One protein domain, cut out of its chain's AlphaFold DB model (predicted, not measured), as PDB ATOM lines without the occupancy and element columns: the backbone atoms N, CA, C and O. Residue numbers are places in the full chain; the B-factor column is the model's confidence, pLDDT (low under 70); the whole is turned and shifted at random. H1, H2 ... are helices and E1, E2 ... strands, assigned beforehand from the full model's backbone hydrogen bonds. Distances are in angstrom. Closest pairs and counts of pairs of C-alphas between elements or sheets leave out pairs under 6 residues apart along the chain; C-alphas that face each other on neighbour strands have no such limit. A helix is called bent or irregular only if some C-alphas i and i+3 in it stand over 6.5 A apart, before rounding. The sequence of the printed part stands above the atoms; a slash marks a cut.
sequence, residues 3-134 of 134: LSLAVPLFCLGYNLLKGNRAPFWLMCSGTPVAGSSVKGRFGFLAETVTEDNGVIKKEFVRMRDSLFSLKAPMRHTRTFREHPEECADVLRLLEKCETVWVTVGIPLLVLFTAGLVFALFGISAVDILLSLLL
ATOM      1  N   LEU A   3      22.758  -5.283 -51.205       61.62
ATOM      2  CA  LEU A   3      22.429  -5.171 -49.776       61.62
ATOM      3  C   LEU A   3      23.517  -5.711 -48.826       61.62
ATOM      4  O   LEU A   3      23.633  -5.226 -47.705       61.62
ATOM      5  N   SER A   4      24.356  -6.660 -49.256       63.56
ATOM      6  CA  SER A   4      25.467  -7.167 -48.437       63.56
ATOM      7  C   SER A   4      26.563  -6.123 -48.214       63.56
ATOM      8  O   SER A   4      27.318  -6.251 -47.255       63.56
ATOM      9  N   LEU A   5      26.639  -5.084 -49.059       66.75
ATOM     10  CA  LEU A   5      27.553  -3.946 -48.892       66.75
ATOM     11  C   LEU A   5      27.031  -2.906 -47.900       66.75
ATOM     12  O   LEU A   5      27.820  -2.114 -47.392       66.75
ATOM     13  N   ALA A   6      25.732  -2.912 -47.594       74.88
ATOM     14  CA  ALA A   6      25.129  -1.889 -46.747       74.88
ATOM     15  C   ALA A   6      25.743  -1.875 -45.341       74.88
ATOM     16  O   ALA A   6      26.069  -0.810 -44.830       74.88
ATOM     17  N   VAL A   7      25.965  -3.049 -44.744       76.31
ATOM     18  CA  VAL A   7      26.539  -3.175 -43.396       76.31
ATOM     19  C   VAL A   7      27.976  -2.643 -43.324       76.31
ATOM     20  O   VAL A   7      28.214  -1.757 -42.506       76.31
ATOM     21  N   PRO A   8      28.937  -3.095 -44.157       79.00
ATOM     22  CA  PRO A   8      30.296  -2.574 -44.069       79.00
ATOM     23  C   PRO A   8      30.409  -1.104 -44.451       79.00
ATOM     24  O   PRO A   8      31.177  -0.390 -43.812       79.00
ATOM     25  N   LEU A   9      29.627  -0.624 -45.424       81.88
ATOM     26  CA  LEU A   9      29.593   0.799 -45.764       81.88
ATOM     27  C   LEU A   9      29.008   1.641 -44.627       81.88
ATOM     28  O   LEU A   9      29.548   2.699 -44.312       81.88
ATOM     29  N   PHE A  10      27.949   1.157 -43.973       84.44
ATOM     30  CA  PHE A  10      27.371   1.812 -42.804       84.44
ATOM     31  C   PHE A  10      28.364   1.855 -41.640       84.44
ATOM     32  O   PHE A  10      28.594   2.925 -41.083       84.44
ATOM     33  N   CYS A  11      28.992   0.726 -41.295       85.19
ATOM     34  CA  CYS A  11      30.007   0.667 -40.242       85.19
ATOM     35  C   CYS A  11      31.182   1.600 -40.547       85.19
ATOM     36  O   CYS A  11      31.600   2.367 -39.678       85.19
ATOM     37  N   LEU A  12      31.675   1.583 -41.788       85.88
ATOM     38  CA  LEU A  12      32.775   2.434 -42.220       85.88
ATOM     39  C   LEU A  12      32.399   3.916 -42.106       85.88
ATOM     40  O   LEU A  12      33.126   4.681 -41.477       85.88
ATOM     41  N   GLY A  13      31.248   4.311 -42.654       87.56
ATOM     42  CA  GLY A  13      30.746   5.682 -42.582       87.56
ATOM     43  C   GLY A  13      30.525   6.146 -41.142       87.56
ATOM     44  O   GLY A  13      31.001   7.213 -40.762       87.56
ATOM     45  N   TYR A  14      29.886   5.322 -40.311       88.19
ATOM     46  CA  TYR A  14      29.670   5.608 -38.893       88.19
ATOM     47  C   TYR A  14      30.992   5.840 -38.149       88.19
ATOM     48  O   TYR A  14      31.132   6.827 -37.425       88.19
ATOM     49  N   ASN A  15      31.976   4.959 -38.346       91.00
ATOM     50  CA  ASN A  15      33.274   5.066 -37.688       91.00
ATOM     51  C   ASN A  15      34.057   6.299 -38.144       91.00
ATOM     52  O   ASN A  15      34.628   6.988 -37.301       91.00
ATOM     53  N   LEU A  16      34.036   6.622 -39.440       89.81
ATOM     54  CA  LEU A  16      34.675   7.827 -39.969       89.81
ATOM     55  C   LEU A  16      34.033   9.104 -39.410       89.81
ATOM     56  O   LEU A  16      34.752   9.985 -38.946       89.81
ATOM     57  N   LEU A  17      32.698   9.179 -39.381       92.19
ATOM     58  CA  LEU A  17      31.963  10.330 -38.839       92.19
ATOM     59  C   LEU A  17      32.208  10.536 -37.339       92.19
ATOM     60  O   LEU A  17      32.192  11.666 -36.859       92.19
ATOM     61  N   LYS A  18      32.434   9.452 -36.591       89.88
ATOM     62  CA  LYS A  18      32.746   9.491 -35.155       89.88
ATOM     63  C   LYS A  18      34.242   9.627 -34.851       89.88
ATOM     64  O   LYS A  18      34.597   9.716 -33.682       89.88
ATOM     65  N   GLY A  19      35.108   9.651 -35.867       89.44
ATOM     66  CA  GLY A  19      36.562   9.725 -35.687       89.44
ATOM     67  C   GLY A  19      37.194   8.448 -35.118       89.44
ATOM     68  O   GLY A  19      38.348   8.472 -34.694       89.44
ATOM     69  N   ASN A  20      36.469   7.329 -35.122       90.62
ATOM     70  CA  ASN A  20      36.953   6.049 -34.617       90.62
ATOM     71  C   ASN A  20      38.037   5.488 -35.546       90.62
ATOM     72  O   ASN A  20      37.897   5.516 -36.772       90.62
ATOM     73  N   ARG A  21      39.105   4.927 -34.972       86.19
ATOM     74  CA  ARG A  21      40.222   4.350 -35.729       86.19
ATOM     75  C   ARG A  21      40.459   2.898 -35.337       86.19
ATOM     76  O   ARG A  21      40.591   2.577 -34.163       86.19
ATOM     77  N   ALA A  22      40.547   2.047 -36.349       88.00
ATOM     78  CA  ALA A  22      40.930   0.645 -36.261       88.00
ATOM     79  C   ALA A  22      41.514   0.218 -37.623       88.00
ATOM     80  O   ALA A  22      41.409   0.971 -38.598       88.00
ATOM     81  N   PRO A  23      42.112  -0.977 -37.743       87.06
ATOM     82  CA  PRO A  23      42.379  -1.586 -39.041       87.06
ATOM     83  C   PRO A  23      41.155  -1.520 -39.969       87.06
ATOM     84  O   PRO A  23      40.029  -1.723 -39.524       87.06
ATOM     85  N   PHE A  24      41.362  -1.267 -41.263       83.69
ATOM     86  CA  PHE A  24      40.273  -1.006 -42.220       83.69
ATOM     87  C   PHE A  24      39.144  -2.051 -42.175       83.69
ATOM     88  O   PHE A  24      37.968  -1.710 -42.100       83.69
ATOM     89  N   TRP A  25      39.502  -3.334 -42.132       78.38
ATOM     90  CA  TRP A  25      38.537  -4.432 -42.061       78.38
ATOM     91  C   TRP A  25      37.684  -4.413 -40.780       78.38
ATOM     92  O   TRP A  25      36.521  -4.809 -40.822       78.38
ATOM     93  N   LEU A  26      38.223  -3.908 -39.665       84.44
ATOM     94  CA  LEU A  26      37.497  -3.692 -38.410       84.44
ATOM     95  C   LEU A  26      36.593  -2.466 -38.473       84.44
ATOM     96  O   LEU A  26      35.476  -2.517 -37.959       84.44
ATOM     97  N   MET A  27      37.020  -1.402 -39.157       86.75
ATOM     98  CA  MET A  27      36.160  -0.239 -39.409       86.75
ATOM     99  C   MET A  27      34.930  -0.604 -40.249       86.75
ATOM    100  O   MET A  27      33.870  -0.015 -40.062       86.75
ATOM    101  N   CYS A  28      35.054  -1.607 -41.117       83.44
ATOM    102  CA  CYS A  28      33.967  -2.142 -41.935       83.44
ATOM    103  C   CYS A  28      33.145  -3.249 -41.245       83.44
ATOM    104  O   CYS A  28      32.235  -3.789 -41.863       83.44
ATOM    105  N   SER A  29      33.460  -3.660 -40.012       81.44
ATOM    106  CA  SER A  29      32.800  -4.827 -39.386       81.44
ATOM    107  C   SER A  29      32.456  -4.667 -37.906       81.44
ATOM    108  O   SER A  29      31.800  -5.534 -37.326       81.44
ATOM    109  N   GLY A  30      32.867  -3.569 -37.279       86.44
ATOM    110  CA  GLY A  30      32.655  -3.330 -35.862       86.44
ATOM    111  C   GLY A  30      32.693  -1.861 -35.495       86.44
ATOM    112  O   GLY A  30      32.826  -0.986 -36.347       86.44
ATOM    113  N   THR A  31      32.568  -1.605 -34.203       88.75
ATOM    114  CA  THR A  31      32.576  -0.262 -33.618       88.75
ATOM    115  C   THR A  31      33.210  -0.320 -32.230       88.75
ATOM    116  O   THR A  31      33.132  -1.373 -31.583       88.75
ATOM    117  N   PRO A  32      33.794   0.781 -31.732       91.56
ATOM    118  CA  PRO A  32      34.263   0.840 -30.360       91.56
ATOM    119  C   PRO A  32      33.070   0.902 -29.405       91.56
ATOM    120  O   PRO A  32      32.069   1.576 -29.662       91.56
ATOM    121  N   VAL A  33      33.174   0.187 -28.292       89.38
ATOM    122  CA  VAL A  33      32.147   0.111 -27.252       89.38
ATOM    123  C   VAL A  33      32.804   0.294 -25.894       89.38
ATOM    124  O   VAL A  33      33.953  -0.102 -25.712       89.38
ATOM    125  N   ALA A  34      32.091   0.882 -24.936       89.06
ATOM    126  CA  ALA A  34      32.607   1.001 -23.578       89.06
ATOM    127  C   ALA A  34      32.899  -0.390 -23.002       89.06
ATOM    128  O   ALA A  34      32.053  -1.284 -23.109       89.06
ATOM    129  N   GLY A  35      34.071  -0.563 -22.388       84.81
ATOM    130  CA  GLY A  35      34.508  -1.849 -21.841       84.81
ATOM    131  C   GLY A  35      33.535  -2.428 -20.808       84.81
ATOM    132  O   GLY A  35      33.198  -3.612 -20.845       84.81
ATOM    133  N   SER A  36      32.946  -1.557 -19.987       85.56
ATOM    134  CA  SER A  36      31.885  -1.888 -19.026       85.56
ATOM    135  C   SER A  36      30.578  -2.382 -19.665       85.56
ATOM    136  O   SER A  36      29.794  -3.079 -19.027       85.56
ATOM    137  N   SER A  37      30.327  -2.051 -20.934       84.62
ATOM    138  CA  SER A  37      29.086  -2.376 -21.654       84.62
ATOM    139  C   SER A  37      29.212  -3.583 -22.592       84.62
ATOM    140  O   SER A  37      28.259  -3.917 -23.299       84.62
ATOM    141  N   VAL A  38      30.369  -4.255 -22.623       82.06
ATOM    142  CA  VAL A  38      30.643  -5.364 -23.557       82.06
ATOM    143  C   VAL A  38      29.703  -6.555 -23.330       82.06
ATOM    144  O   VAL A  38      29.216  -7.135 -24.301       82.06
ATOM    145  N   LYS A  39      29.374  -6.873 -22.068       76.06
ATOM    146  CA  LYS A  39      28.474  -7.985 -21.686       76.06
ATOM    147  C   LYS A  39      27.081  -7.879 -22.332       76.06
ATOM    148  O   LYS A  39      26.454  -8.888 -22.661       76.06
ATOM    149  N   GLY A  40      26.602  -6.649 -22.536       74.81
ATOM    150  CA  GLY A  40      25.277  -6.357 -23.088       74.81
ATOM    151  C   GLY A  40      25.212  -6.324 -24.615       74.81
ATOM    152  O   GLY A  40      24.123  -6.205 -25.173       74.81
ATOM    153  N   ARG A  41      26.347  -6.418 -25.318       77.94
ATOM    154  CA  ARG A  41      26.384  -6.345 -26.784       77.94
ATOM    155  C   ARG A  41      26.498  -7.723 -27.412       77.94
ATOM    156  O   ARG A  41      27.014  -8.660 -26.815       77.94
ATOM    157  N   PHE A  42      26.009  -7.847 -28.638       73.00
ATOM    158  CA  PHE A  42      26.230  -9.021 -29.477       73.00
ATOM    159  C   PHE A  42      27.408  -8.756 -30.411       73.00
ATOM    160  O   PHE A  42      27.437  -7.726 -31.082       73.00
ATOM    161  N   GLY A  43      28.374  -9.671 -30.433       78.25
ATOM    162  CA  GLY A  43      29.528  -9.575 -31.308       78.25
ATOM    163  C   GLY A  43      30.732 -10.376 -30.828       78.25
ATOM    164  O   GLY A  43      30.635 -11.256 -29.967       78.25
ATOM    165  N   PHE A  44      31.878 -10.044 -31.403       81.88
ATOM    166  CA  PHE A  44      33.167 -10.639 -31.101       81.88
ATOM    167  C   PHE A  44      34.156  -9.554 -30.680       81.88
ATOM    168  O   PHE A  44      34.245  -8.501 -31.313       81.88
ATOM    169  N   LEU A  45      34.897  -9.800 -29.602       85.50
ATOM    170  CA  LEU A  45      35.944  -8.899 -29.139       85.50
ATOM    171  C   LEU A  45      37.153  -8.991 -30.082       85.50
ATOM    172  O   LEU A  45      37.861  -9.999 -30.120       85.50
ATOM    173  N   ALA A  46      37.395  -7.921 -30.837       85.88
ATOM    174  CA  ALA A  46      38.458  -7.848 -31.839       85.88
ATOM    175  C   ALA A  46      39.813  -7.387 -31.279       85.88
ATOM    176  O   ALA A  46      40.783  -7.254 -32.028       85.88
ATOM    177  N   GLU A  47      39.886  -7.155 -29.974       87.06
ATOM    178  CA  GLU A  47      41.094  -6.748 -29.269       87.06
ATOM    179  C   GLU A  47      41.496  -7.814 -28.247       87.06
ATOM    180  O   GLU A  47      40.668  -8.520 -27.673       87.06
ATOM    181  N   THR A  48      42.794  -7.940 -28.024       84.12
ATOM    182  CA  THR A  48      43.344  -8.597 -26.847       84.12
ATOM    183  C   THR A  48      43.790  -7.509 -25.887       84.12
ATOM    184  O   THR A  48      44.546  -6.612 -26.262       84.12
ATOM    185  N   VAL A  49      43.287  -7.586 -24.658       85.50
ATOM    186  CA  VAL A  49      43.655  -6.681 -23.573       85.50
ATOM    187  C   VAL A  49      44.570  -7.438 -22.628       85.50
ATOM    188  O   VAL A  49      44.212  -8.512 -22.148       85.50
ATOM    189  N   THR A  50      45.747  -6.883 -22.380       85.00
ATOM    190  CA  THR A  50      46.710  -7.400 -21.409       85.00
ATOM    191  C   THR A  50      47.072  -6.301 -20.421       85.00
ATOM    192  O   THR A  50      47.066  -5.117 -20.753       85.00
ATOM    193  N   GLU A  51      47.362  -6.681 -19.182       85.38
ATOM    194  CA  GLU A  51      47.869  -5.772 -18.156       85.38
ATOM    195  C   GLU A  51      49.319  -6.151 -17.869       85.38
ATOM    196  O   GLU A  51      49.609  -7.281 -17.480       85.38
ATOM    197  N   ASP A  52      50.231  -5.215 -18.105       85.50
ATOM    198  CA  ASP A  52      51.668  -5.383 -17.907       85.50
ATOM    199  C   ASP A  52      52.149  -4.262 -16.982       85.50
ATOM    200  O   ASP A  52      52.085  -3.086 -17.339       85.50
ATOM    201  N   ASN A  53      52.568  -4.617 -15.762       81.81
ATOM    202  CA  ASN A  53      53.025  -3.668 -14.737       81.81
ATOM    203  C   ASN A  53      52.027  -2.521 -14.447       81.81
ATOM    204  O   ASN A  53      52.417  -1.371 -14.256       81.81
ATOM    205  N   GLY A  54      50.724  -2.827 -14.437       80.44
ATOM    206  CA  GLY A  54      49.649  -1.847 -14.217       80.44
ATOM    207  C   GLY A  54      49.319  -0.977 -15.436       80.44
ATOM    208  O   GLY A  54      48.411  -0.150 -15.368       80.44
ATOM    209  N   VAL A  55      50.012  -1.173 -16.563       84.69
ATOM    210  CA  VAL A  55      49.697  -0.533 -17.843       84.69
ATOM    211  C   VAL A  55      48.832  -1.474 -18.670       84.69
ATOM    212  O   VAL A  55      49.227  -2.595 -18.997       84.69
ATOM    213  N   ILE A  56      47.647  -1.000 -19.039       85.88
ATOM    214  CA  ILE A  56      46.742  -1.733 -19.922       85.88
ATOM    215  C   ILE A  56      47.215  -1.548 -21.360       85.88
ATOM    216  O   ILE A  56      47.217  -0.435 -21.891       85.88
ATOM    217  N   LYS A  57      47.591  -2.650 -22.002       86.56
ATOM    218  CA  LYS A  57      47.912  -2.710 -23.425       86.56
ATOM    219  C   LYS A  57      46.735  -3.318 -24.175       86.56
ATOM    220  O   LYS A  57      46.159  -4.323 -23.764       86.56
ATOM    221  N   LYS A  58      46.377  -2.684 -25.291       87.56
ATOM    222  CA  LYS A  58      45.330  -3.148 -26.201       87.56
ATOM    223  C   LYS A  58      45.942  -3.399 -27.563       87.56
ATOM    224  O   LYS A  58      46.552  -2.499 -28.138       87.56
ATOM    225  N   GLU A  59      45.739  -4.596 -28.087       87.50
ATOM    226  CA  GLU A  59      46.213  -4.966 -29.414       87.50
ATOM    227  C   GLU A  59      45.073  -5.547 -30.238       87.50
ATOM    228  O   GLU A  59      44.357  -6.447 -29.795       87.50
ATOM    229  N   PHE A  60      44.906  -5.053 -31.464       87.25
ATOM    230  CA  PHE A  60      43.960  -5.649 -32.398       87.25
ATOM    231  C   PHE A  60      44.417  -7.054 -32.779       87.25
ATOM    232  O   PHE A  60      45.575  -7.275 -33.146       87.25
ATOM    233  N   VAL A  61      43.486  -8.004 -32.756       79.69
ATOM    234  CA  VAL A  61      43.750  -9.365 -33.221       79.69
ATOM    235  C   VAL A  61      44.097  -9.310 -34.706       79.69
ATOM    236  O   VAL A  61      43.401  -8.678 -35.502       79.69
ATOM    237  N   ARG A  62      45.177  -9.981 -35.110       75.38
ATOM    238  CA  ARG A  62      45.561 -10.046 -36.524       75.38
ATOM    239  C   ARG A  62      44.473 -10.761 -37.319       75.38
ATOM    240  O   ARG A  62      43.906 -11.741 -36.847       75.38
ATOM    241  N   MET A  63      44.247 -10.341 -38.564       67.19
ATOM    242  CA  MET A  63      43.231 -10.935 -39.448       67.19
ATOM    243  C   MET A  63      43.306 -12.475 -39.481       67.19
ATOM    244  O   MET A  63      42.297 -13.147 -39.277       67.19
ATOM    245  N   ARG A  64      44.507 -13.043 -39.663       66.44
ATOM    246  CA  ARG A  64      44.716 -14.502 -39.694       66.44
ATOM    247  C   ARG A  64      44.302 -15.178 -38.382       66.44
ATOM    248  O   ARG A  64      43.633 -16.202 -38.398       66.44
ATOM    249  N   ASP A  65      44.648 -14.557 -37.259       67.00
ATOM    250  CA  ASP A  65      44.426 -15.098 -35.922       67.00
ATOM    251  C   ASP A  65      42.958 -14.925 -35.508       67.00
ATOM    252  O   ASP A  65      42.444 -15.718 -34.723       67.00
ATOM    253  N   SER A  66      42.252 -13.948 -36.092       63.94
ATOM    254  CA  SER A  66      40.814 -13.745 -35.903       63.94
ATOM    255  C   SER A  66      39.989 -14.900 -36.475       63.94
ATOM    256  O   SER A  66      39.053 -15.341 -35.820       63.94
ATOM    257  N   LEU A  67      40.384 -15.466 -37.627       59.62
ATOM    258  CA  LEU A  67      39.698 -16.607 -38.250       59.62
ATOM    259  C   LEU A  67      39.806 -17.881 -37.399       59.62
ATOM    260  O   LEU A  67      38.835 -18.623 -37.273       59.62
ATOM    261  N   PHE A  68      40.960 -18.117 -36.770       58.09
ATOM    262  CA  PHE A  68      41.145 -19.241 -35.846       58.09
ATOM    263  C   PHE A  68      40.557 -18.960 -34.456       58.09
ATOM    264  O   PHE A  68      40.031 -19.867 -33.813       58.09
ATOM    265  N   SER A  69      40.563 -17.697 -34.020       56.97
ATOM    266  CA  SER A  69      39.984 -17.257 -32.744       56.97
ATOM    267  C   SER A  69      38.459 -17.318 -32.696       56.97
ATOM    268  O   SER A  69      37.894 -17.244 -31.611       56.97
ATOM    269  N   LEU A  70      37.773 -17.512 -33.825       56.22
ATOM    270  CA  LEU A  70      36.334 -17.811 -33.843       56.22
ATOM    271  C   LEU A  70      35.996 -19.132 -33.146       56.22
ATOM    272  O   LEU A  70      34.859 -19.336 -32.741       56.22
ATOM    273  N   LYS A  71      36.976 -20.026 -32.983       54.81
ATOM    274  CA  LYS A  71      36.820 -21.246 -32.184       54.81
ATOM    275  C   LYS A  71      37.124 -21.031 -30.700       54.81
ATOM    276  O   LYS A  71      36.863 -21.928 -29.907       54.81
ATOM    277  N   ALA A  72      37.672 -19.875 -30.318       62.09
ATOM    278  CA  ALA A  72      37.949 -19.558 -28.925       62.09
ATOM    279  C   ALA A  72      36.665 -19.020 -28.258       62.09
ATOM    280  O   ALA A  72      36.182 -17.945 -28.640       62.09
ATOM    281  N   PRO A  73      36.104 -19.725 -27.258       56.47
ATOM    282  CA  PRO A  73      34.862 -19.309 -26.604       56.47
ATOM    283  C   PRO A  73      35.009 -17.930 -25.937       56.47
ATOM    284  O   PRO A  73      34.148 -17.072 -26.091       56.47
ATOM    285  N   MET A  74      36.169 -17.639 -25.341       60.03
ATOM    286  CA  MET A  74      36.464 -16.417 -24.567       60.03
ATOM    287  C   MET A  74      36.483 -15.085 -25.345       60.03
ATOM    288  O   MET A  74      36.853 -14.053 -24.793       60.03
ATOM    289  N   ARG A  75      36.116 -15.065 -26.628       69.44
ATOM    290  CA  ARG A  75      36.042 -13.828 -27.428       69.44
ATOM    291  C   ARG A  75      34.639 -13.497 -27.922       69.44
ATOM    292  O   ARG A  75      34.427 -12.422 -28.483       69.44
ATOM    293  N   HIS A  76      33.679 -14.391 -27.705       70.12
ATOM    294  CA  HIS A  76      32.284 -14.138 -28.029       70.12
ATOM    295  C   HIS A  76      31.637 -13.389 -26.873       70.12
ATOM    296  O   HIS A  76      31.656 -13.855 -25.735       70.12
ATOM    297  N   THR A  77      30.979 -12.265 -27.157       73.44
ATOM    298  CA  THR A  77      30.235 -11.548 -26.109       73.44
ATOM    299  C   THR A  77      29.090 -12.385 -25.535       73.44
ATOM    300  O   THR A  77      28.638 -12.146 -24.419       73.44
ATOM    301  N   ARG A  78      28.651 -13.408 -26.279       76.56
ATOM    302  CA  ARG A  78      27.750 -14.456 -25.802       76.56
ATOM    303  C   ARG A  78      28.355 -15.239 -24.630       76.56
ATOM    304  O   ARG A  78      27.688 -15.383 -23.615       76.56
ATOM    305  N   THR A  79      29.610 -15.672 -24.731       74.38
ATOM    306  CA  THR A  79      30.297 -16.425 -23.668       74.38
ATOM    307  C   THR A  79      30.485 -15.579 -22.414       74.38
ATOM    308  O   THR A  79      30.275 -16.075 -21.319       74.38
ATOM    309  N   PHE A  80      30.730 -14.273 -22.556       78.31
ATOM    310  CA  PHE A  80      30.749 -13.350 -21.413       78.31
ATOM    311  C   PHE A  80      29.419 -13.270 -20.651       78.31
ATOM    312  O   PHE A  80      29.399 -12.823 -19.507       78.31
ATOM    313  N   ARG A  81      28.310 -13.645 -21.295       77.62
ATOM    314  CA  ARG A  81      26.967 -13.637 -20.712       77.62
ATOM    315  C   ARG A  81      26.560 -15.004 -20.176       77.62
ATOM    316  O   ARG A  81      25.900 -15.061 -19.149       77.62
ATOM    317  N   GLU A  82      26.908 -16.067 -20.895       80.50
ATOM    318  CA  GLU A  82      26.549 -17.447 -20.550       80.50
ATOM    319  C   GLU A  82      27.477 -18.047 -19.489       80.50
ATOM    320  O   GLU A  82      26.999 -18.796 -18.647       80.50
ATOM    321  N   HIS A  83      28.759 -17.668 -19.500       80.94
ATOM    322  CA  HIS A  83      29.797 -18.145 -18.578       80.94
ATOM    323  C   HIS A  83      30.657 -16.977 -18.057       80.94
ATOM    324  O   HIS A  83      31.857 -16.889 -18.351       80.94
ATOM    325  N   PRO A  84      30.059 -16.007 -17.336       77.56
ATOM    326  CA  PRO A  84      30.787 -14.847 -16.824       77.56
ATOM    327  C   PRO A  84      31.921 -15.230 -15.860       77.56
ATOM    328  O   PRO A  84      32.930 -14.530 -15.820       77.56
ATOM    329  N   GLU A  85      31.778 -16.331 -15.119       80.88
ATOM    330  CA  GLU A  85      32.769 -16.867 -14.182       80.88
ATOM    331  C   GLU A  85      34.066 -17.313 -14.869       80.88
ATOM    332  O   GLU A  85      35.151 -16.981 -14.398       80.88
ATOM    333  N   GLU A  86      33.975 -17.971 -16.027       80.50
ATOM    334  CA  GLU A  86      35.148 -18.403 -16.804       80.50
ATOM    335  C   GLU A  86      35.866 -17.222 -17.473       80.50
ATOM    336  O   GLU A  86      37.038 -17.311 -17.837       80.50
ATOM    337  N   CYS A  87      35.164 -16.099 -17.636       78.19
ATOM    338  CA  CYS A  87      35.667 -14.893 -18.289       78.19
ATOM    339  C   CYS A  87      35.963 -13.751 -17.305       78.19
ATOM    340  O   CYS A  87      36.202 -12.626 -17.750       78.19
ATOM    341  N   ALA A  88      35.932 -14.001 -15.993       80.62
ATOM    342  CA  ALA A  88      35.988 -12.958 -14.969       80.62
ATOM    343  C   ALA A  88      37.247 -12.079 -15.076       80.62
ATOM    344  O   ALA A  88      37.148 -10.853 -15.004       80.62
ATOM    345  N   ASP A  89      38.409 -12.685 -15.335       82.31
ATOM    346  CA  ASP A  89      39.678 -11.962 -15.478       82.31
ATOM    347  C   ASP A  89      39.674 -11.034 -16.697       82.31
ATOM    348  O   ASP A  89      40.018  -9.853 -16.602       82.31
ATOM    349  N   VAL A  90      39.207 -11.539 -17.842       82.19
ATOM    350  CA  VAL A  90      39.090 -10.753 -19.077       82.19
ATOM    351  C   VAL A  90      38.077  -9.628 -18.889       82.19
ATOM    352  O   VAL A  90      38.359  -8.485 -19.231       82.19
ATOM    353  N   LEU A  91      36.917  -9.912 -18.296       83.75
ATOM    354  CA  LEU A  91      35.877  -8.920 -18.030       83.75
ATOM    355  C   LEU A  91      36.367  -7.801 -17.109       83.75
ATOM    356  O   LEU A  91      36.088  -6.634 -17.375       83.75
ATOM    357  N   ARG A  92      37.152  -8.137 -16.082       86.62
ATOM    358  CA  ARG A  92      37.775  -7.156 -15.190       86.62
ATOM    359  C   ARG A  92      38.761  -6.254 -15.933       86.62
ATOM    360  O   ARG A  92      38.801  -5.055 -15.671       86.62
ATOM    361  N   LEU A  93      39.545  -6.802 -16.861       86.88
ATOM    362  CA  LEU A  93      40.443  -6.010 -17.711       86.88
ATOM    363  C   LEU A  93      39.670  -5.110 -18.681       86.88
ATOM    364  O   LEU A  93      40.034  -3.950 -18.872       86.88
ATOM    365  N   LEU A  94      38.580  -5.621 -19.257       86.88
ATOM    366  CA  LEU A  94      37.708  -4.855 -20.145       86.88
ATOM    367  C   LEU A  94      37.030  -3.699 -19.404       86.88
ATOM    368  O   LEU A  94      36.973  -2.605 -19.946       86.88
ATOM    369  N   GLU A  95      36.575  -3.887 -18.165       87.31
ATOM    370  CA  GLU A  95      35.958  -2.822 -17.356       87.31
ATOM    371  C   GLU A  95      36.917  -1.656 -17.064       87.31
ATOM    372  O   GLU A  95      36.473  -0.514 -16.958       87.31
ATOM    373  N   LYS A  96      38.231  -1.913 -17.002       88.12
ATOM    374  CA  LYS A  96      39.255  -0.863 -16.880       88.12
ATOM    375  C   LYS A  96      39.526  -0.118 -18.199       88.12
ATOM    376  O   LYS A  96      40.190   0.915 -18.191       88.12
ATOM    377  N   CYS A  97      39.060  -0.639 -19.334       86.75
ATOM    378  CA  CYS A  97      39.239  -0.008 -20.638       86.75
ATOM    379  C   CYS A  97      38.116   0.995 -20.914       86.75
ATOM    380  O   CYS A  97      36.936   0.649 -20.865       86.75
ATOM    381  N   GLU A  98      38.481   2.214 -21.319       87.12
ATOM    382  CA  GLU A  98      37.505   3.221 -21.754       87.12
ATOM    383  C   GLU A  98      36.675   2.706 -22.940       87.12
ATOM    384  O   GLU A  98      35.445   2.727 -22.915       87.12
ATOM    385  N   THR A  99      37.353   2.172 -23.958       90.50
ATOM    386  CA  THR A  99      36.724   1.578 -25.139       90.50
ATOM    387  C   THR A  99      37.451   0.322 -25.591       90.50
ATOM    388  O   THR A  99      38.678   0.228 -25.473       90.50
ATOM    389  N   VAL A 100      36.687  -0.619 -26.144       90.25
ATOM    390  CA  VAL A 100      37.187  -1.818 -26.819       90.25
ATOM    391  C   VAL A 100      36.443  -2.074 -28.120       90.25
ATOM    392  O   VAL A 100      35.275  -1.705 -28.262       90.25
ATOM    393  N   TRP A 101      37.102  -2.700 -29.089       90.44
ATOM    394  CA  TRP A 101      36.494  -2.945 -30.396       90.44
ATOM    395  C   TRP A 101      35.676  -4.234 -30.422       90.44
ATOM    396  O   TRP A 101      36.201  -5.327 -30.195       90.44
ATOM    397  N   VAL A 102      34.392  -4.113 -30.758       87.75
ATOM    398  CA  VAL A 102      33.495  -5.261 -30.933       87.75
ATOM    399  C   VAL A 102      33.009  -5.311 -32.373       87.75
ATOM    400  O   VAL A 102      32.475  -4.331 -32.900       87.75
ATOM    401  N   THR A 103      33.198  -6.460 -33.016       83.88
ATOM    402  CA  THR A 103      32.707  -6.724 -34.367       83.88
ATOM    403  C   THR A 103      31.354  -7.411 -34.329       83.88
ATOM    404  O   THR A 103      31.106  -8.294 -33.513       83.88
ATOM    405  N   VAL A 104      30.463  -7.006 -35.232       72.44
ATOM    406  CA  VAL A 104      29.093  -7.537 -35.338       72.44
ATOM    407  C   VAL A 104      29.065  -8.835 -36.161       72.44
ATOM    408  O   VAL A 104      28.058  -9.534 -36.205       72.44
ATOM    409  N   GLY A 105      30.183  -9.194 -36.799       62.88
ATOM    410  CA  GLY A 105      30.306 -10.405 -37.598       62.88
ATOM    411  C   GLY A 105      31.742 -10.726 -38.007       62.88
ATOM    412  O   GLY A 105      32.669  -9.935 -37.837       62.88
ATOM    413  N   ILE A 106      31.898 -11.934 -38.540       55.28
ATOM    414  CA  ILE A 106      33.157 -12.527 -38.995       55.28
ATOM    415  C   ILE A 106      33.683 -11.762 -40.230       55.28
ATOM    416  O   ILE A 106      32.870 -11.380 -41.077       55.28
ATOM    417  N   PRO A 107      35.016 -11.618 -40.418       56.28
ATOM    418  CA  PRO A 107      35.654 -11.065 -41.627       56.28
ATOM    419  C   PRO A 107      35.116 -11.570 -42.982       56.28
ATOM    420  O   PRO A 107      35.316 -10.925 -44.006       56.28
ATOM    421  N   LEU A 108      34.398 -12.698 -43.002       57.53
ATOM    422  CA  LEU A 108      33.709 -13.245 -44.172       57.53
ATOM    423  C   LEU A 108      32.729 -12.265 -44.829       57.53
ATOM    424  O   LEU A 108      32.644 -12.254 -46.053       57.53
ATOM    425  N   LEU A 109      32.051 -11.393 -44.073       62.53
ATOM    426  CA  LEU A 109      31.196 -10.361 -44.676       62.53
ATOM    427  C   LEU A 109      32.013  -9.389 -45.543       62.53
ATOM    428  O   LEU A 109      31.573  -8.997 -46.623       62.53
ATOM    429  N   VAL A 110      33.231  -9.054 -45.105       60.94
ATOM    430  CA  VAL A 110      34.181  -8.221 -45.857       60.94
ATOM    431  C   VAL A 110      34.695  -8.963 -47.100       60.94
ATOM    432  O   VAL A 110      34.803  -8.373 -48.168       60.94
ATOM    433  N   LEU A 111      34.939 -10.275 -47.007       62.16
ATOM    434  CA  LEU A 111      35.356 -11.102 -48.151       62.16
ATOM    435  C   LEU A 111      34.259 -11.224 -49.224       62.16
ATOM    436  O   LEU A 111      34.535 -11.035 -50.408       62.16
ATOM    437  N   PHE A 112      33.006 -11.468 -48.830       65.25
ATOM    438  CA  PHE A 112      31.877 -11.496 -49.769       65.25
ATOM    439  C   PHE A 112      31.629 -10.133 -50.419       65.25
ATOM    440  O   PHE A 112      31.251 -10.057 -51.588       65.25
ATOM    441  N   THR A 113      31.850  -9.050 -49.677       63.41
ATOM    442  CA  THR A 113      31.685  -7.698 -50.211       63.41
ATOM    443  C   THR A 113      32.817  -7.281 -51.131       63.41
ATOM    444  O   THR A 113      32.531  -6.679 -52.161       63.41
ATOM    445  N   ALA A 114      34.060  -7.679 -50.854       64.94
ATOM    446  CA  ALA A 114      35.162  -7.527 -51.797       64.94
ATOM    447  C   ALA A 114      34.857  -8.253 -53.116       64.94
ATOM    448  O   ALA A 114      34.917  -7.633 -54.175       64.94
ATOM    449  N   GLY A 115      34.428  -9.521 -53.058       64.81
ATOM    450  CA  GLY A 115      34.037 -10.284 -54.250       64.81
ATOM    451  C   GLY A 115      32.920  -9.617 -55.063       64.81
ATOM    452  O   GLY A 115      32.977  -9.600 -56.289       64.81
ATOM    453  N   LEU A 116      31.932  -9.004 -54.396       66.69
ATOM    454  CA  LEU A 116      30.864  -8.263 -55.074       66.69
ATOM    455  C   LEU A 116      31.362  -6.960 -55.716       66.69
ATOM    456  O   LEU A 116      30.930  -6.630 -56.815       66.69
ATOM    457  N   VAL A 117      32.259  -6.224 -55.054       67.00
ATOM    458  CA  VAL A 117      32.870  -5.007 -55.614       67.00
ATOM    459  C   VAL A 117      33.681  -5.350 -56.862       67.00
ATOM    460  O   VAL A 117      33.486  -4.717 -57.894       67.00
ATOM    461  N   PHE A 118      34.513  -6.391 -56.810       67.69
ATOM    462  CA  PHE A 118      35.261  -6.880 -57.971       67.69
ATOM    463  C   PHE A 118      34.331  -7.265 -59.136       67.69
ATOM    464  O   PHE A 118      34.538  -6.811 -60.262       67.69
ATOM    465  N   ALA A 119      33.229  -7.969 -58.850       64.94
ATOM    466  CA  ALA A 119      32.216  -8.300 -59.851       64.94
ATOM    467  C   ALA A 119      31.538  -7.065 -60.482       64.94
ATOM    468  O   ALA A 119      31.254  -7.077 -61.677       64.94
ATOM    469  N   LEU A 120      31.298  -5.987 -59.720       66.25
ATOM    470  CA  LEU A 120      30.706  -4.741 -60.239       66.25
ATOM    471  C   LEU A 120      31.629  -3.997 -61.213       66.25
ATOM    472  O   LEU A 120      31.137  -3.316 -62.109       66.25
ATOM    473  N   PHE A 121      32.945  -4.140 -61.060       69.69
ATOM    474  CA  PHE A 121      33.940  -3.568 -61.972       69.69
ATOM    475  C   PHE A 121      34.320  -4.513 -63.121       69.69
ATOM    476  O   PHE A 121      35.232  -4.205 -63.883       69.69
ATOM    477  N   GLY A 122      33.635  -5.655 -63.256       65.06
ATOM    478  CA  GLY A 122      33.927  -6.649 -64.290       65.06
ATOM    479  C   GLY A 122      35.269  -7.360 -64.104       65.06
ATOM    480  O   GLY A 122      35.735  -7.999 -65.035       65.06
ATOM    481  N   ILE A 123      35.886  -7.249 -62.923       65.25
ATOM    482  CA  ILE A 123      37.134  -7.929 -62.579       65.25
ATOM    483  C   ILE A 123      36.744  -9.198 -61.829       65.25
ATOM    484  O   ILE A 123      36.403  -9.167 -60.648       65.25
ATOM    485  N   SER A 124      36.752 -10.334 -62.510       66.38
ATOM    486  CA  SER A 124      36.575 -11.630 -61.869       66.38
ATOM    487  C   SER A 124      37.871 -12.058 -61.177       66.38
ATOM    488  O   SER A 124      38.974 -11.713 -61.599       66.38
ATOM    489  N   ALA A 125      37.764 -12.900 -60.145       61.91
ATOM    490  CA  ALA A 125      38.927 -13.617 -59.616       61.91
ATOM    491  C   ALA A 125      39.655 -14.421 -60.719       61.91
ATOM    492  O   ALA A 125      40.861 -14.628 -60.635       61.91
ATOM    493  N   VAL A 126      38.925 -14.818 -61.770       65.00
ATOM    494  CA  VAL A 126      39.462 -15.455 -62.982       65.00
ATOM    495  C   VAL A 126      40.361 -14.501 -63.772       65.00
ATOM    496  O   VAL A 126      41.433 -14.918 -64.196       65.00
ATOM    497  N   ASP A 127      39.986 -13.227 -63.909       69.19
ATOM    498  CA  ASP A 127      40.782 -12.230 -64.637       69.19
ATOM    499  C   ASP A 127      42.079 -11.905 -63.891       69.19
ATOM    500  O   ASP A 127      43.143 -11.805 -64.499       69.19
ATOM    501  N   ILE A 128      42.022 -11.821 -62.558       67.62
ATOM    502  CA  ILE A 128      43.210 -11.637 -61.709       67.62
ATOM    503  C   ILE A 128      44.137 -12.858 -61.802       67.62
ATOM    504  O   ILE A 128      45.348 -12.699 -61.912       67.62
ATOM    505  N   LEU A 129      43.582 -14.075 -61.784       65.44
ATOM    506  CA  LEU A 129      44.361 -15.309 -61.912       65.44
ATOM    507  C   LEU A 129      45.020 -15.428 -63.296       65.44
ATOM    508  O   LEU A 129      46.189 -15.791 -63.379       65.44
ATOM    509  N   LEU A 130      44.301 -15.078 -64.367       69.88
ATOM    510  CA  LEU A 130      44.839 -15.011 -65.729       69.88
ATOM    511  C   LEU A 130      45.959 -13.974 -65.847       69.88
ATOM    512  O   LEU A 130      46.983 -14.263 -66.453       69.88
ATOM    513  N   SER A 131      45.803 -12.811 -65.212       69.19
ATOM    514  CA  SER A 131      46.812 -11.739 -65.205       69.19
ATOM    515  C   SER A 131      48.091 -12.095 -64.436       69.19
ATOM    516  O   SER A 131      49.102 -11.426 -64.602       69.19
ATOM    517  N   LEU A 132      48.041 -13.097 -63.554       73.00
ATOM    518  CA  LEU A 132      49.198 -13.604 -62.803       73.00
ATOM    519  C   LEU A 132      49.887 -14.791 -63.497       73.00
ATOM    520  O   LEU A 132      50.988 -15.167 -63.098       73.00
ATOM    521  N   LEU A 133      49.224 -15.409 -64.481       66.94
ATOM    522  CA  LEU A 133      49.717 -16.560 -65.247       66.94
ATOM    523  C   LEU A 133      50.257 -16.180 -66.639       66.94
ATOM    524  O   LEU A 133      50.908 -17.014 -67.268       66.94
ATOM    525  N   LEU A 134      49.975 -14.959 -67.103       60.44
ATOM    526  CA  LEU A 134      50.492 -14.328 -68.325       60.44
ATOM    527  C   LEU A 134      51.623 -13.354 -67.985       60.44
ATOM    528  O   LEU A 134      52.581 -13.292 -68.786       60.44
TER     529      LEU A 134
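AT A GLANCE: This is residues 3 to 134 of the 134 residues of an uncharacterized protein of Methanocorpusculaceae archaeon (UniProt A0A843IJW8). An elongated model has a head of two small strand pairs with short helices and a helical tail leading away from it. In the head, H3 packs on E4 and H6 on E2, while H1 passes close to the start of E1 and meets the first turns of H7, which leads away to H8, where residues 129 to 134 stick out. The printed part has 132 residues, with eight named helices and four named strands in the order H1 H2 E1 H3 E2 E3 H4 H5 H6 E4 H7 H8; the class is mixed, helices and strands. There are two antiparallel sheets of two strands, E1 - E4 and E2 - E3. The whole is only just loose, close to compact, with a radius of gyration of the C-alphas of 17.2 A and spans of 55 by 31 by 30 A.

HOW THE PARTS SIT: H1, residues 3 to 17, touches H2, residues 24 to 27; the closest C-alphas are those of Leu 12 and Met 27, 5.1 A apart. With residues 4 to 8 alone, H1 also touches residues 109 to 113 of H7, residues 108 to 120. Their closest C-alphas, of Leu 5 and Thr 113, are 5.7 A apart, and their lines are about perpendicular at 73 degrees. E1, residues 30 to 34, is the antiparallel neighbour of E4, residues 99 to 103; N 33 and O 100 are 2.8 A apart, within hydrogen-bond range. The closest C-alphas of H1 and E1, of Cys 11 and Gly 30, are 6.5 A apart. H3, residues 35 to 40, touches H6, residues 88 to 95, through Ser 36 and Glu 95, the closest C-alphas at 4.5 A, at a steep tilt of 62 degrees, opposite ways. H3 only just touches H5, residues 79 to 82, with 3 pairs of C-alphas within 8 A; the closest are those of Lys 39 and Phe 80, 5.8 A apart. Residues 44 to 45 pair with residues 102 to 103 of E4, antiparallel. E2, residues 47 to 52, and E3, residues 55 to 60, form a hairpin of antiparallel neighbours, with N 50 and O 57 within hydrogen-bond range at 2.9 A. The closest C-alphas of E2 and H6, of Val 49 and Leu 93, are 6.7 A apart; those of E2 and E4, of Glu 47 and Trp 101, are 6.1 A apart. H4, residues 63 to 69, touches no helix. H7 and H8, residues 125 to 133, are close but not clearly touching, with the closest C-alphas, of Phe 118 and Ala 125, 7.8 A apart. Every O i to N i+4 pair is within hydrogen-bond range in H6, H7 and H8, against 9 of 11 in H1, 2 of 3 in H4 and 0 of 2 in H3, where 2 of 3 O i to N i+3 pairs are; H2 and H5 are too short for an O i to N i+4 pair.

IN THESE COORDINATES: H1 begins at C-alpha 3, (22.429, -5.171, -49.776), and is 21.2 A long; it is only just irregular, C-alphas 4 and 7 being 6.52 A apart. E1 and E4 are each 13.0 A long. H3 is irregular, with C-alphas 36 and 39 7.5 A apart. E2 is 15.6 A and E3 16.5 A long. H7 is 18.4 A long and H8 12.5 A, ending at C-alpha 133, (49.717, -16.560, -65.247).

THE WHOLE: The two C-alphas farthest apart, of Glu 85 and Leu 134, are 57.0 A apart. The printed part has no cut and no long link. The mean pLDDT of the printed part is 76.7; residues 3 to 5, 63 to 75, 105 to 131 and 133 to 134 are under 70.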